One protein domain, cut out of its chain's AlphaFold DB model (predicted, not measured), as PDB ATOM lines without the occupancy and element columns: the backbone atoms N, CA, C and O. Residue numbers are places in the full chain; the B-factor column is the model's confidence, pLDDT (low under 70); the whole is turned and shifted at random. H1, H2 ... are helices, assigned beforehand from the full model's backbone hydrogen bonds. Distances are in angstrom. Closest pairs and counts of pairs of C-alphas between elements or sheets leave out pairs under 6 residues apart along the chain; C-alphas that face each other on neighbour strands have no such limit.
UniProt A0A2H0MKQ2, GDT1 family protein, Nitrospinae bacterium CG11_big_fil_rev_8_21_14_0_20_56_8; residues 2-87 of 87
ATOM      1  N   ARG A   2     111.473 115.613 179.861       86.88
ATOM      2  CA  ARG A   2     111.397 115.121 178.469       86.88
ATOM      3  C   ARG A   2     112.190 115.984 177.472       86.88
ATOM      4  O   ARG A   2     112.892 115.444 176.628       86.88
ATOM      5  N   ASP A   3     112.141 117.304 177.626       90.50
ATOM      6  CA  ASP A   3     112.822 118.235 176.711       90.50
ATOM      7  C   ASP A   3     114.351 118.194 176.844       90.50
ATOM      8  O   ASP A   3     115.058 118.306 175.850       90.50
ATOM      9  N   LEU A   4     114.878 117.922 178.044       92.69
ATOM     10  CA  LEU A   4     116.322 117.763 178.263       92.69
ATOM     11  C   LEU A   4     116.863 116.500 177.584       92.69
ATOM     12  O   LEU A   4     117.955 116.527 177.023       92.69
ATOM     13  N   TRP A   5     116.081 115.417 177.577       93.81
ATOM     14  CA  TRP A   5     116.431 114.203 176.838       93.81
ATOM     15  C   TRP A   5     116.458 114.429 175.330       93.81
ATOM     16  O   TRP A   5     117.345 113.905 174.661       93.81
ATOM     17  N   MET A   6     115.531 115.230 174.796       94.38
ATOM     18  CA  MET A   6     115.546 115.599 173.380       94.38
ATOM     19  C   MET A   6     116.789 116.417 173.027       94.38
ATOM     20  O   MET A   6     117.419 116.135 172.011       94.38
ATOM     21  N   VAL A   7     117.172 117.381 173.871       92.50
ATOM     22  CA  VAL A   7     118.408 118.157 173.680       92.50
ATOM     23  C   VAL A   7     119.626 117.236 173.701       92.50
ATOM     24  O   VAL A   7     120.413 117.264 172.758       92.50
ATOM     25  N   PHE A   8     119.750 116.381 174.722       94.00
ATOM     26  CA  PHE A   8     120.861 115.438 174.829       94.00
ATOM     27  C   PHE A   8     120.951 114.528 173.605       94.00
ATOM     28  O   PHE A   8     122.004 114.465 172.987       94.00
ATOM     29  N   LEU A   9     119.856 113.863 173.226       95.75
ATOM     30  CA  LEU A   9     119.852 112.946 172.086       95.75
ATOM     31  C   LEU A   9     120.145 113.664 170.771       95.75
ATOM     32  O   LEU A   9     120.882 113.127 169.953       95.75
ATOM     33  N   SER A  10     119.610 114.871 170.571       92.81
ATOM     34  CA  SER A  10     119.855 115.636 169.344       92.81
ATOM     35  C   SER A  10     121.329 116.013 169.215       92.81
ATOM     36  O   SER A  10     121.917 115.784 168.166       92.81
ATOM     37  N   VAL A  11     121.934 116.540 170.285       92.50
ATOM     38  CA  VAL A  11     123.361 116.904 170.290       92.50
ATOM     39  C   VAL A  11     124.231 115.655 170.198       92.50
ATOM     40  O   VAL A  11     125.128 115.594 169.368       92.50
ATOM     41  N   PHE A  12     123.940 114.624 170.989       92.81
ATOM     42  CA  PHE A  12     124.700 113.379 170.987       92.81
ATOM     43  C   PHE A  12     124.727 112.725 169.604       92.81
ATOM     44  O   PHE A  12     125.798 112.358 169.134       92.81
ATOM     45  N   LEU A  13     123.571 112.610 168.941       93.81
ATOM     46  CA  LEU A  13     123.488 112.036 167.597       93.81
ATOM     47  C   LEU A  13     124.117 112.940 166.532       93.81
ATOM     48  O   LEU A  13     124.708 112.415 165.597       93.81
ATOM     49  N   ALA A  14     123.998 114.265 166.660       91.00
ATOM     50  CA  ALA A  14     124.588 115.208 165.708       91.00
ATOM     51  C   ALA A  14     126.123 115.219 165.763       91.00
ATOM     52  O   ALA A  14     126.768 115.351 164.728       91.00
ATOM     53  N   GLU A  15     126.698 115.067 166.955       92.19
ATOM     54  CA  GLU A  15     128.150 115.042 167.150       92.19
ATOM     55  C   GLU A  15     128.754 113.654 166.855       92.19
ATOM     56  O   GLU A  15     129.958 113.545 166.612       92.19
ATOM     57  N   LEU A  16     127.952 112.578 166.885       90.12
ATOM     58  CA  LEU A  16     128.431 111.206 166.702       90.12
ATOM     59  C   LEU A  16     129.027 111.005 165.301       90.12
ATOM     60  O   LEU A  16     128.320 111.029 164.296       90.12
ATOM     61  N   GLY A  17     130.333 110.746 165.242       84.19
ATOM     62  CA  GLY A  17     131.053 110.569 163.978       84.19
ATOM     63  C   GLY A  17     131.501 111.867 163.302       84.19
ATOM     64  O   GLY A  17     131.981 111.812 162.169       84.19
ATOM     65  N   ASP A  18     131.403 113.017 163.977       93.00
ATOM     66  CA  ASP A  18     132.020 114.251 163.489       93.00
ATOM     67  C   ASP A  18     133.563 114.144 163.450       93.00
ATOM     68  O   ASP A  18     134.198 113.331 164.137       93.00
ATOM     69  N   LYS A  19     134.189 115.008 162.646       90.12
ATOM     70  CA  LYS A  19     135.642 115.157 162.510       90.12
ATOM     71  C   LYS A  19     136.338 115.291 163.866       90.12
ATOM     72  O   LYS A  19     137.429 114.748 164.039       90.12
ATOM     73  N   THR A  20     135.720 115.976 164.831       93.25
ATOM     74  CA  THR A  20     136.256 116.119 166.194       93.25
ATOM     75  C   THR A  20     136.357 114.779 166.938       93.25
ATOM     76  O   THR A  20     137.350 114.522 167.627       93.25
ATOM     77  N   GLN A  21     135.392 113.875 166.755       93.81
ATOM     78  CA  GLN A  21     135.417 112.539 167.352       93.81
ATOM     79  C   GLN A  21     136.428 111.620 166.663       93.81
ATOM     80  O   GLN A  21     137.138 110.880 167.347       93.81
ATOM     81  N   VAL A  22     136.567 111.713 165.336       94.06
ATOM     82  CA  VAL A  22     137.627 110.998 164.599       94.06
ATOM     83  C   VAL A  22     139.012 111.453 165.072       94.06
ATOM     84  O   VAL A  22     139.865 110.615 165.355       94.06
ATOM     85  N   ALA A  23     139.230 112.760 165.246       94.00
ATOM     86  CA  ALA A  23     140.475 113.283 165.811       94.00
ATOM     87  C   ALA A  23     140.719 112.771 167.241       94.00
ATOM     88  O   ALA A  23     141.826 112.353 167.572       94.00
ATOM     89  N   THR A  24     139.674 112.735 168.074       95.12
ATOM     90  CA  THR A  24     139.752 112.186 169.439       95.12
ATOM     91  C   THR A  24     140.148 110.709 169.436       95.12
ATOM     92  O   THR A  24     140.979 110.304 170.248       95.12
ATOM     93  N   LEU A  25     139.607 109.911 168.509       94.56
ATOM     94  CA  LEU A  25     139.989 108.509 168.330       94.56
ATOM     95  C   LEU A  25     141.475 108.388 167.975       94.56
ATOM     96  O   LEU A  25     142.176 107.600 168.604       94.56
ATOM     97  N   LEU A  26     141.964 109.200 167.032       94.88
ATOM     98  CA  LEU A  26     143.378 109.211 166.647       94.88
ATOM     99  C   LEU A  26     144.288 109.544 167.840       94.88
ATOM    100  O   LEU A  26     145.239 108.808 168.103       94.88
ATOM    101  N   PHE A  27     143.953 110.575 168.622       95.50
ATOM    102  CA  PHE A  27     144.697 110.913 169.842       95.50
ATOM    103  C   PHE A  27     144.632 109.810 170.904       95.50
ATOM    104  O   PHE A  27     145.613 109.575 171.602       95.50
ATOM    105  N   ALA A  28     143.505 109.105 171.026       94.75
ATOM    106  CA  ALA A  28     143.362 108.001 171.974       94.75
ATOM    107  C   ALA A  28     144.183 106.760 171.577       94.75
ATOM    108  O   ALA A  28     144.486 105.928 172.439       94.75
ATOM    109  N   THR A  29     144.525 106.627 170.292       94.69
ATOM    110  CA  THR A  29     145.406 105.567 169.774       94.69
ATOM    111  C   THR A  29     146.893 105.927 169.796       94.69
ATOM    112  O   THR A  29     147.721 105.043 169.586       94.69
ATOM    113  N   ASP A  30     147.248 107.184 170.076       92.00
ATOM    114  CA  ASP A  30     148.644 107.604 170.224       92.00
ATOM    115  C   ASP A  30     149.244 107.024 171.516       92.00
ATOM    116  O   ASP A  30     148.753 107.268 172.620       92.00
ATOM    117  N   GLY A  31     150.330 106.258 171.383       85.44
ATOM    118  CA  GLY A  31     151.006 105.598 172.501       85.44
ATOM    119  C   GLY A  31     151.663 106.549 173.508       85.44
ATOM    120  O   GLY A  31     152.008 106.111 174.605       85.44
ATOM    121  N   ASN A  32     151.823 107.831 173.168       92.31
ATOM    122  CA  ASN A  32     152.415 108.840 174.050       92.31
ATOM    123  C   ASN A  32     151.378 109.548 174.935       92.31
ATOM    124  O   ASN A  32     151.748 110.221 175.899       92.31
ATOM    125  N   LEU A  33     150.084 109.428 174.617       93.44
ATOM    126  CA  LEU A  33     149.012 110.148 175.299       93.44
ATOM    127  C   LEU A  33     148.257 109.243 176.276       93.44
ATOM    128  O   LEU A  33     147.895 108.103 175.989       93.44
ATOM    129  N   HIS A  34     147.959 109.775 177.461       94.31
ATOM    130  CA  HIS A  34     147.157 109.053 178.443       94.31
ATOM    131  C   HIS A  34     145.673 109.087 178.047       94.31
ATOM    132  O   HIS A  34     145.076 110.161 177.956       94.31
ATOM    133  N   LYS A  35     145.050 107.913 177.870       93.19
ATOM    134  CA  LYS A  35     143.663 107.754 177.374       93.19
ATOM    135  C   LYS A  35     142.633 108.586 178.146       93.19
ATOM    136  O   LYS A  35     141.761 109.210 177.550       93.19
ATOM    137  N   TRP A  36     142.762 108.645 179.472       95.06
ATOM    138  CA  TRP A  36     141.885 109.459 180.318       95.06
ATOM    139  C   TRP A  36     142.122 110.963 180.156       95.06
ATOM    140  O   TRP A  36     141.178 111.740 180.256       95.06
ATOM    141  N   GLY A  37     143.361 111.371 179.864       96.88
ATOM    142  CA  GLY A  37     143.690 112.757 179.533       96.88
ATOM    143  C   GLY A  37     143.074 113.179 178.200       96.88
ATOM    144  O   GLY A  37     142.478 114.248 178.122       96.88
ATOM    145  N   VAL A  38     143.133 112.306 177.186       96.56
ATOM    146  CA  VAL A  38     142.477 112.528 175.885       96.56
ATOM    147  C   VAL A  38     140.966 112.681 176.061       96.56
ATOM    148  O   VAL A  38     140.400 113.645 175.556       96.56
ATOM    149  N   PHE A  39     140.327 111.785 176.824       95.62
ATOM    150  CA  PHE A  39     138.896 111.875 177.128       95.62
ATOM    151  C   PHE A  39     138.534 113.179 177.850       95.62
ATOM    152  O   PHE A  39     137.609 113.870 177.438       95.62
ATOM    153  N   ALA A  40     139.264 113.537 178.910       97.50
ATOM    154  CA  ALA A  40     138.986 114.754 179.667       97.50
ATOM    155  C   ALA A  40     139.168 116.019 178.811       97.50
ATOM    156  O   ALA A  40     138.355 116.938 178.899       97.50
ATOM    157  N   ALA A  41     140.197 116.055 177.961       96.56
ATOM    158  CA  ALA A  41     140.457 117.179 177.069       96.56
ATOM    159  C   ALA A  41     139.373 117.323 175.989       96.56
ATOM    160  O   ALA A  41     138.846 118.419 175.803       96.56
ATOM    161  N   SER A  42     139.003 116.234 175.305       95.44
ATOM    162  CA  SER A  42     137.987 116.272 174.244       95.44
ATOM    163  C   SER A  42     136.583 116.528 174.795       95.44
ATOM    164  O   SER A  42     135.875 117.402 174.292       95.44
ATOM    165  N   ALA A  43     136.200 115.846 175.879       95.25
ATOM    166  CA  ALA A  43     134.928 116.085 176.554       95.25
ATOM    167  C   ALA A  43     134.860 117.504 177.136       95.25
ATOM    168  O   ALA A  43     133.828 118.164 177.028       95.25
ATOM    169  N   GLY A  44     135.962 117.997 177.709       97.12
ATOM    170  CA  GLY A  44     136.071 119.364 178.214       97.12
ATOM    171  C   GLY A  44     135.920 120.408 177.108       97.12
ATOM    172  O   GLY A  44     135.190 121.381 177.290       97.12
ATOM    173  N   ALA A  45     136.536 120.188 175.944       96.00
ATOM    174  CA  ALA A  45     136.381 121.062 174.784       96.00
ATOM    175  C   ALA A  45     134.926 121.104 174.288       96.00
ATOM    176  O   ALA A  45     134.391 122.193 174.066       96.00
ATOM    177  N   LEU A  46     134.264 119.945 174.182       94.44
ATOM    178  CA  LEU A  46     132.849 119.866 173.803       94.44
ATOM    179  C   LEU A  46     131.958 120.587 174.823       94.44
ATOM    180  O   LEU A  46     131.155 121.441 174.452       94.44
ATOM    181  N   ALA A  47     132.137 120.300 176.114       96.25
ATOM    182  CA  ALA A  47     131.366 120.922 177.184       96.25
ATOM    183  C   ALA A  47     131.546 122.447 177.211       96.25
ATOM    184  O   ALA A  47     130.564 123.178 177.350       96.25
ATOM    185  N   LEU A  48     132.778 122.935 177.036       97.44
ATOM    186  CA  LEU A  48     133.069 124.365 176.986       97.44
ATOM    187  C   LEU A  48     132.448 125.024 175.750       97.44
ATOM    188  O   LEU A  48     131.869 126.100 175.865       97.44
ATOM    189  N   SER A  49     132.506 124.371 174.588       95.38
ATOM    190  CA  SER A  49     131.841 124.849 173.372       95.38
ATOM    191  C   SER A  49     130.326 124.978 173.575       95.38
ATOM    192  O   SER A  49     129.750 126.039 173.320       95.38
ATOM    193  N   CYS A  50     129.683 123.947 174.138       94.50
ATOM    194  CA  CYS A  50     128.263 123.995 174.484       94.50
ATOM    195  C   CYS A  50     127.957 125.113 175.489       94.50
ATOM    196  O   CYS A  50     126.979 125.838 175.310       94.50
ATOM    197  N   LEU A  51     128.794 125.288 176.519       96.12
ATOM    198  CA  LEU A  51     128.642 126.357 177.508       96.12
ATOM    199  C   LEU A  51     128.659 127.733 176.836       96.12
ATOM    200  O   LEU A  51     127.765 128.543 177.079       96.12
ATOM    201  N   LEU A  52     129.639 127.981 175.962       96.56
ATOM    202  CA  LEU A  52     129.733 129.231 175.213       96.56
ATOM    203  C   LEU A  52     128.479 129.448 174.360       96.56
ATOM    204  O   LEU A  52     127.888 130.522 174.424       96.56
ATOM    205  N   MET A  53     128.019 128.430 173.628       93.31
ATOM    206  CA  MET A  53     126.808 128.550 172.808       93.31
ATOM    207  C   MET A  53     125.548 128.825 173.629       93.31
ATOM    208  O   MET A  53     124.711 129.617 173.200       93.31
ATOM    209  N   VAL A  54     125.408 128.232 174.816       94.06
ATOM    210  CA  VAL A  54     124.276 128.517 175.711       94.06
ATOM    211  C   VAL A  54     124.338 129.958 176.220       94.06
ATOM    212  O   VAL A  54     123.330 130.663 176.166       94.06
ATOM    213  N   VAL A  55     125.513 130.424 176.659       95.44
ATOM    214  CA  VAL A  55     125.701 131.803 177.140       95.44
ATOM    215  C   VAL A  55     125.399 132.803 176.024       95.44
ATOM    216  O   VAL A  55     124.486 133.615 176.171       95.44
ATOM    217  N   PHE A  56     126.076 132.698 174.880       93.56
ATOM    218  CA  PHE A  56     125.872 133.618 173.761       93.56
ATOM    219  C   PHE A  56     124.466 133.513 173.169       93.56
ATOM    220  O   PHE A  56     123.828 134.532 172.911       93.56
ATOM    221  N   GLY A  57     123.942 132.299 172.997       89.75
ATOM    222  CA  GLY A  57     122.597 132.075 172.473       89.75
ATOM    223  C   GLY A  57     121.523 132.703 173.360       89.75
ATOM    224  O   GLY A  57     120.611 133.355 172.853       89.75
ATOM    225  N   SER A  58     121.667 132.580 174.685       90.12
ATOM    226  CA  SER A  58     120.743 133.201 175.641       90.12
ATOM    227  C   SER A  58     120.796 134.731 175.614       90.12
ATOM    228  O   SER A  58     119.759 135.374 175.758       90.12
ATOM    229  N   GLN A  59     121.973 135.319 175.374       92.75
ATOM    230  CA  GLN A  59     122.137 136.767 175.236       92.75
ATOM    231  C   GLN A  59     121.538 137.271 173.920       92.75
ATOM    232  O   GLN A  59     120.781 138.237 173.919       92.75
ATOM    233  N   ILE A  60     121.810 136.592 172.803       90.69
ATOM    234  CA  ILE A  60     121.282 136.961 171.481       90.69
ATOM    235  C   ILE A  60     119.751 136.886 171.461       90.69
ATOM    236  O   ILE A  60     119.103 137.758 170.879       90.69
ATOM    237  N   ALA A  61     119.162 135.895 172.135       90.19
ATOM    238  CA  ALA A  61     117.711 135.741 172.233       90.19
ATOM    239  C   ALA A  61     117.003 136.920 172.934       90.19
ATOM    240  O   ALA A  61     115.795 137.075 172.769       90.19
ATOM    241  N   GLN A  62     117.729 137.768 173.676       91.31
ATOM    242  CA  GLN A  62     117.178 138.999 174.264       91.31
ATOM    243  C   GLN A  62     116.995 140.113 173.226       91.31
ATOM    244  O   GLN A  62     116.151 140.987 173.402       91.31
ATOM    245  N   PHE A  63     117.767 140.078 172.139       92.75
ATOM    246  CA  PHE A  63     117.749 141.098 171.087       92.75
ATOM    247  C   PHE A  63     117.029 140.626 169.820       92.75
ATOM    248  O   PHE A  63     116.487 141.438 169.070       92.75
ATOM    249  N   ILE A  64     117.024 139.317 169.556       93.19
ATOM    250  CA  ILE A  64     116.492 138.725 168.328       93.19
ATOM    251  C   ILE A  64     115.446 137.668 168.683       93.19
ATOM    252  O   ILE A  64     115.716 136.738 169.436       93.19
ATOM    253  N   SER A  65     114.255 137.767 168.084       92.88
ATOM    254  CA  SER A  65     113.198 136.763 168.262       92.88
ATOM    255  C   SER A  65     113.686 135.358 167.853       92.88
ATOM    256  O   SER A  65     114.299 135.239 166.783       92.88
ATOM    257  N   PRO A  66     113.338 134.285 168.588       89.00
ATOM    258  CA  PRO A  66     113.767 132.916 168.278       89.00
ATOM    259  C   PRO A  66     113.448 132.448 166.849       89.00
ATOM    260  O   PRO A  66     114.207 131.680 166.265       89.00
ATOM    261  N   GLU A  67     112.346 132.924 166.265       93.00
ATOM    262  CA  GLU A  67     111.957 132.614 164.884       93.00
ATOM    263  C   GLU A  67     112.986 133.120 163.865       93.00
ATOM    264  O   GLU A  67     113.445 132.363 163.011       93.00
ATOM    265  N   ARG A  68     113.438 134.371 164.016       93.69
ATOM    266  CA  ARG A  68     114.494 134.947 163.172       93.69
ATOM    267  C   ARG A  68     115.802 134.177 163.315       93.69
ATOM    268  O   ARG A  68     116.430 133.903 162.302       93.69
ATOM    269  N   ILE A  69     116.183 133.782 164.536       91.38
ATOM    270  CA  ILE A  69     117.399 132.984 164.779       91.38
ATOM    271  C   ILE A  69     117.333 131.659 164.009       91.38
ATOM    272  O   ILE A  69     118.296 131.298 163.336       91.38
ATOM    273  N   LYS A  70     116.189 130.961 164.045       91.56
ATOM    274  CA  LYS A  70     115.993 129.709 163.295       91.56
ATOM    275  C   LYS A  70     116.122 129.910 161.786       91.56
ATOM    276  O   LYS A  70     116.810 129.130 161.132       91.56
ATOM    277  N   ILE A  71     115.492 130.952 161.241       95.75
ATOM    278  CA  ILE A  71     115.556 131.261 159.803       95.75
ATOM    279  C   ILE A  71     116.994 131.602 159.392       95.75
ATOM    280  O   ILE A  71     117.494 131.051 158.415       95.75
ATOM    281  N   LEU A  72     117.680 132.457 160.158       94.44
ATOM    282  CA  LEU A  72     119.079 132.831 159.921       94.44
ATOM    283  C   LEU A  72     120.013 131.615 159.962       94.44
ATOM    284  O   LEU A  72     120.840 131.461 159.066       94.44
ATOM    285  N   ALA A  73     119.855 130.732 160.952       92.50
ATOM    286  CA  ALA A  73     120.633 129.500 161.043       92.50
ATOM    287  C   ALA A  73     120.385 128.584 159.831       92.50
ATOM    288  O   ALA A  73     121.340 128.108 159.220       92.50
ATOM    289  N   GLY A  74     119.121 128.386 159.437       95.88
ATOM    290  CA  GLY A  74     118.762 127.579 158.267       95.88
ATOM    291  C   GLY A  74     119.328 128.135 156.957       95.88
ATOM    292  O   GLY A  74     119.927 127.391 156.182       95.88
ATOM    293  N   LEU A  75     119.211 129.448 156.731       97.38
ATOM    294  CA  LEU A  75     119.800 130.115 155.564       97.38
ATOM    295  C   LEU A  75     121.327 130.001 155.552       97.38
ATOM    296  O   LEU A  75     121.907 129.745 154.498       97.38
ATOM    297  N   GLY A  76     121.971 130.138 156.714       96.75
ATOM    298  CA  GLY A  76     123.410 129.935 156.864       96.75
ATOM    299  C   GLY A  76     123.840 128.522 156.470       96.75
ATOM    300  O   GLY A  76     124.768 128.367 155.678       96.75
ATOM    301  N   PHE A  77     123.127 127.495 156.942       94.81
ATOM    302  CA  PHE A  77     123.385 126.101 156.559       94.81
ATOM    303  C   PHE A  77     123.236 125.868 155.052       94.81
ATOM    304  O   PHE A  77     124.101 125.233 154.449       94.81
ATOM    305  N   ILE A  78     122.183 126.407 154.427       96.88
ATOM    306  CA  ILE A  78     121.982 126.302 152.973       96.88
ATOM    307  C   ILE A  78     123.120 127.000 152.224       96.88
ATOM    308  O   ILE A  78     123.673 126.426 151.289       96.88
ATOM    309  N   ALA A  79     123.505 128.207 152.642       97.50
ATOM    310  CA  ALA A  79     124.587 128.958 152.013       97.50
ATOM    311  C   ALA A  79     125.927 128.207 152.084       97.50
ATOM    312  O   ALA A  79     126.617 128.091 151.071       97.50
ATOM    313  N   ILE A  80     126.268 127.641 153.248       96.38
ATOM    314  CA  ILE A  80     127.468 126.806 153.422       96.38
ATOM    315  C   ILE A  80     127.379 125.545 152.553       96.38
ATOM    316  O   ILE A  80     128.363 125.173 151.913       96.38
ATOM    317  N   GLY A  81     126.209 124.905 152.499       96.12
ATOM    318  CA  GLY A  81     125.972 123.725 151.666       96.12
ATOM    319  C   GLY A  81     126.179 124.009 150.178       96.12
ATOM    320  O   GLY A  81     126.927 123.292 149.519       96.12
ATOM    321  N   ILE A  82     125.596 125.093 149.659       97.38
ATOM    322  CA  ILE A  82     125.793 125.536 148.269       97.38
ATOM    323  C   ILE A  82     127.271 125.831 148.014       97.38
ATOM    324  O   ILE A  82     127.821 125.376 147.013       97.38
ATOM    325  N   TRP A  83     127.929 126.554 148.922       97.44
ATOM    326  CA  TRP A  83     129.343 126.883 148.766       97.44
ATOM    327  C   TRP A  83     130.226 125.631 148.699       97.44
ATOM    328  O   TRP A  83     131.108 125.564 147.850       97.44
ATOM    329  N   THR A  84     129.941 124.630 149.534       94.94
ATOM    330  CA  THR A  84     130.658 123.343 149.564       94.94
ATOM    331  C   THR A  84     130.391 122.483 148.322       94.94
ATOM    332  O   THR A  84     131.216 121.651 147.976       94.94
ATOM    333  N   LEU A  85     129.243 122.640 147.654       95.81
ATOM    334  CA  LEU A  85     128.930 121.903 146.421       95.81
ATOM    335  C   LEU A  85     129.536 122.544 145.170       95.81
ATOM    336  O   LEU A  85     129.867 121.842 144.218       95.81
ATOM    337  N   VAL A  86     129.619 123.877 145.137       96.00
ATOM    338  CA  VAL A  86     130.110 124.629 143.970       96.00
ATOM    339  C   VAL A  86     131.638 124.692 143.931       96.00
ATOM    340  O   VAL A  86     132.210 124.892 142.858       96.00
ATOM    341  N   LYS A  87     132.297 124.554 145.082       78.19
ATOM    342  CA  LYS A  87     133.749 124.651 145.228       78.19
ATOM    343  C   LYS A  87     134.351 123.316 145.637       78.19
ATOM    344  O   LYS A  87     135.362 122.942 145.009       78.19
TER     345      LYS A  87
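What this domain is: This is residues 2 to 87 of the 87 residues of the protein "GDT1 family protein" of Nitrospinae bacterium CG11_big_fil_rev_8_21_14_0_20_56_8 (UniProt A0A2H0MKQ2). One long helix, H3, makes the long axis of an open, loosely built model; the short helix H2 folds back on the first part of H3 as a helical hairpin, and H4 turns away from the far end of H3 as the second arm of a V. H1 leads into H2 from the side, and residues 2 to 10 of H1 and 70 to 87, of which 70 to 86 belong to H4, stick out free. The printed part has 86 residues with four named helices, H1, H2, H3 and H4 in that order along the chain, and no named strand, an all-helix class. The whole is loose, with a radius of gyration of the C-alphas of 16.7 A, and spans 48 by 37 by 23 A.

How they stand to each other: H1, residues 2 to 15, is close to but not clearly touching H2, residues 19 to 29; the closest C-alphas are those of Glu 15 and Gln 21, 7.7 A apart. Their lines are only just about perpendicular, at 72 degrees. H2 touches H3, residues 35 to 63, and the closest C-alphas, of Ala 28 and Lys 35, are 5.4 A apart. The two form a helical hairpin, at a shallow tilt of 21 degrees, opposite ways. H3 touches H2 with residues 35 to 42 alone. H4, residues 66 to 86, is close to but not clearly touching H3; the closest C-alphas, of Ala 61 and Ile 69, are 8.0 A apart. H3 and H4 run opposite ways at a steep tilt of 56 degrees. H1 is apart from H3 and from H4, and H2 is apart from H4. In H1, H2 and H4 every O i to N i+4 pair is within hydrogen-bond range; in H3 23 of 25 are.

Where its parts are: H1 runs 20.2 A from C-alpha 2 at (111.397, 115.121, 178.469) to C-alpha 15. H2 measures 15.5 A from C-alpha 19 to C-alpha 29. H3, the longest helix with 29 residues, runs 42.7 A from C-alpha 35 at (143.663, 107.754, 177.374) to C-alpha 63. H4 measures 30.4 A and ends with C-alpha 86 at (130.110, 124.629, 143.970).

The domain as a whole: The two C-alphas farthest apart, those of Gly 31 and Ser 65, are 49.2 A from each other. The links from H1 to H2, H2 to H3 and H3 to H4 are tight, with 3, 5 and 2 residues between the helices. Residues 51 to 56 of H3 also stand free. The printed part has no cut and ends at Lys 87, the chain's last residue. The mean pLDDT of the printed part is 93.6, and no printed residue is under 70.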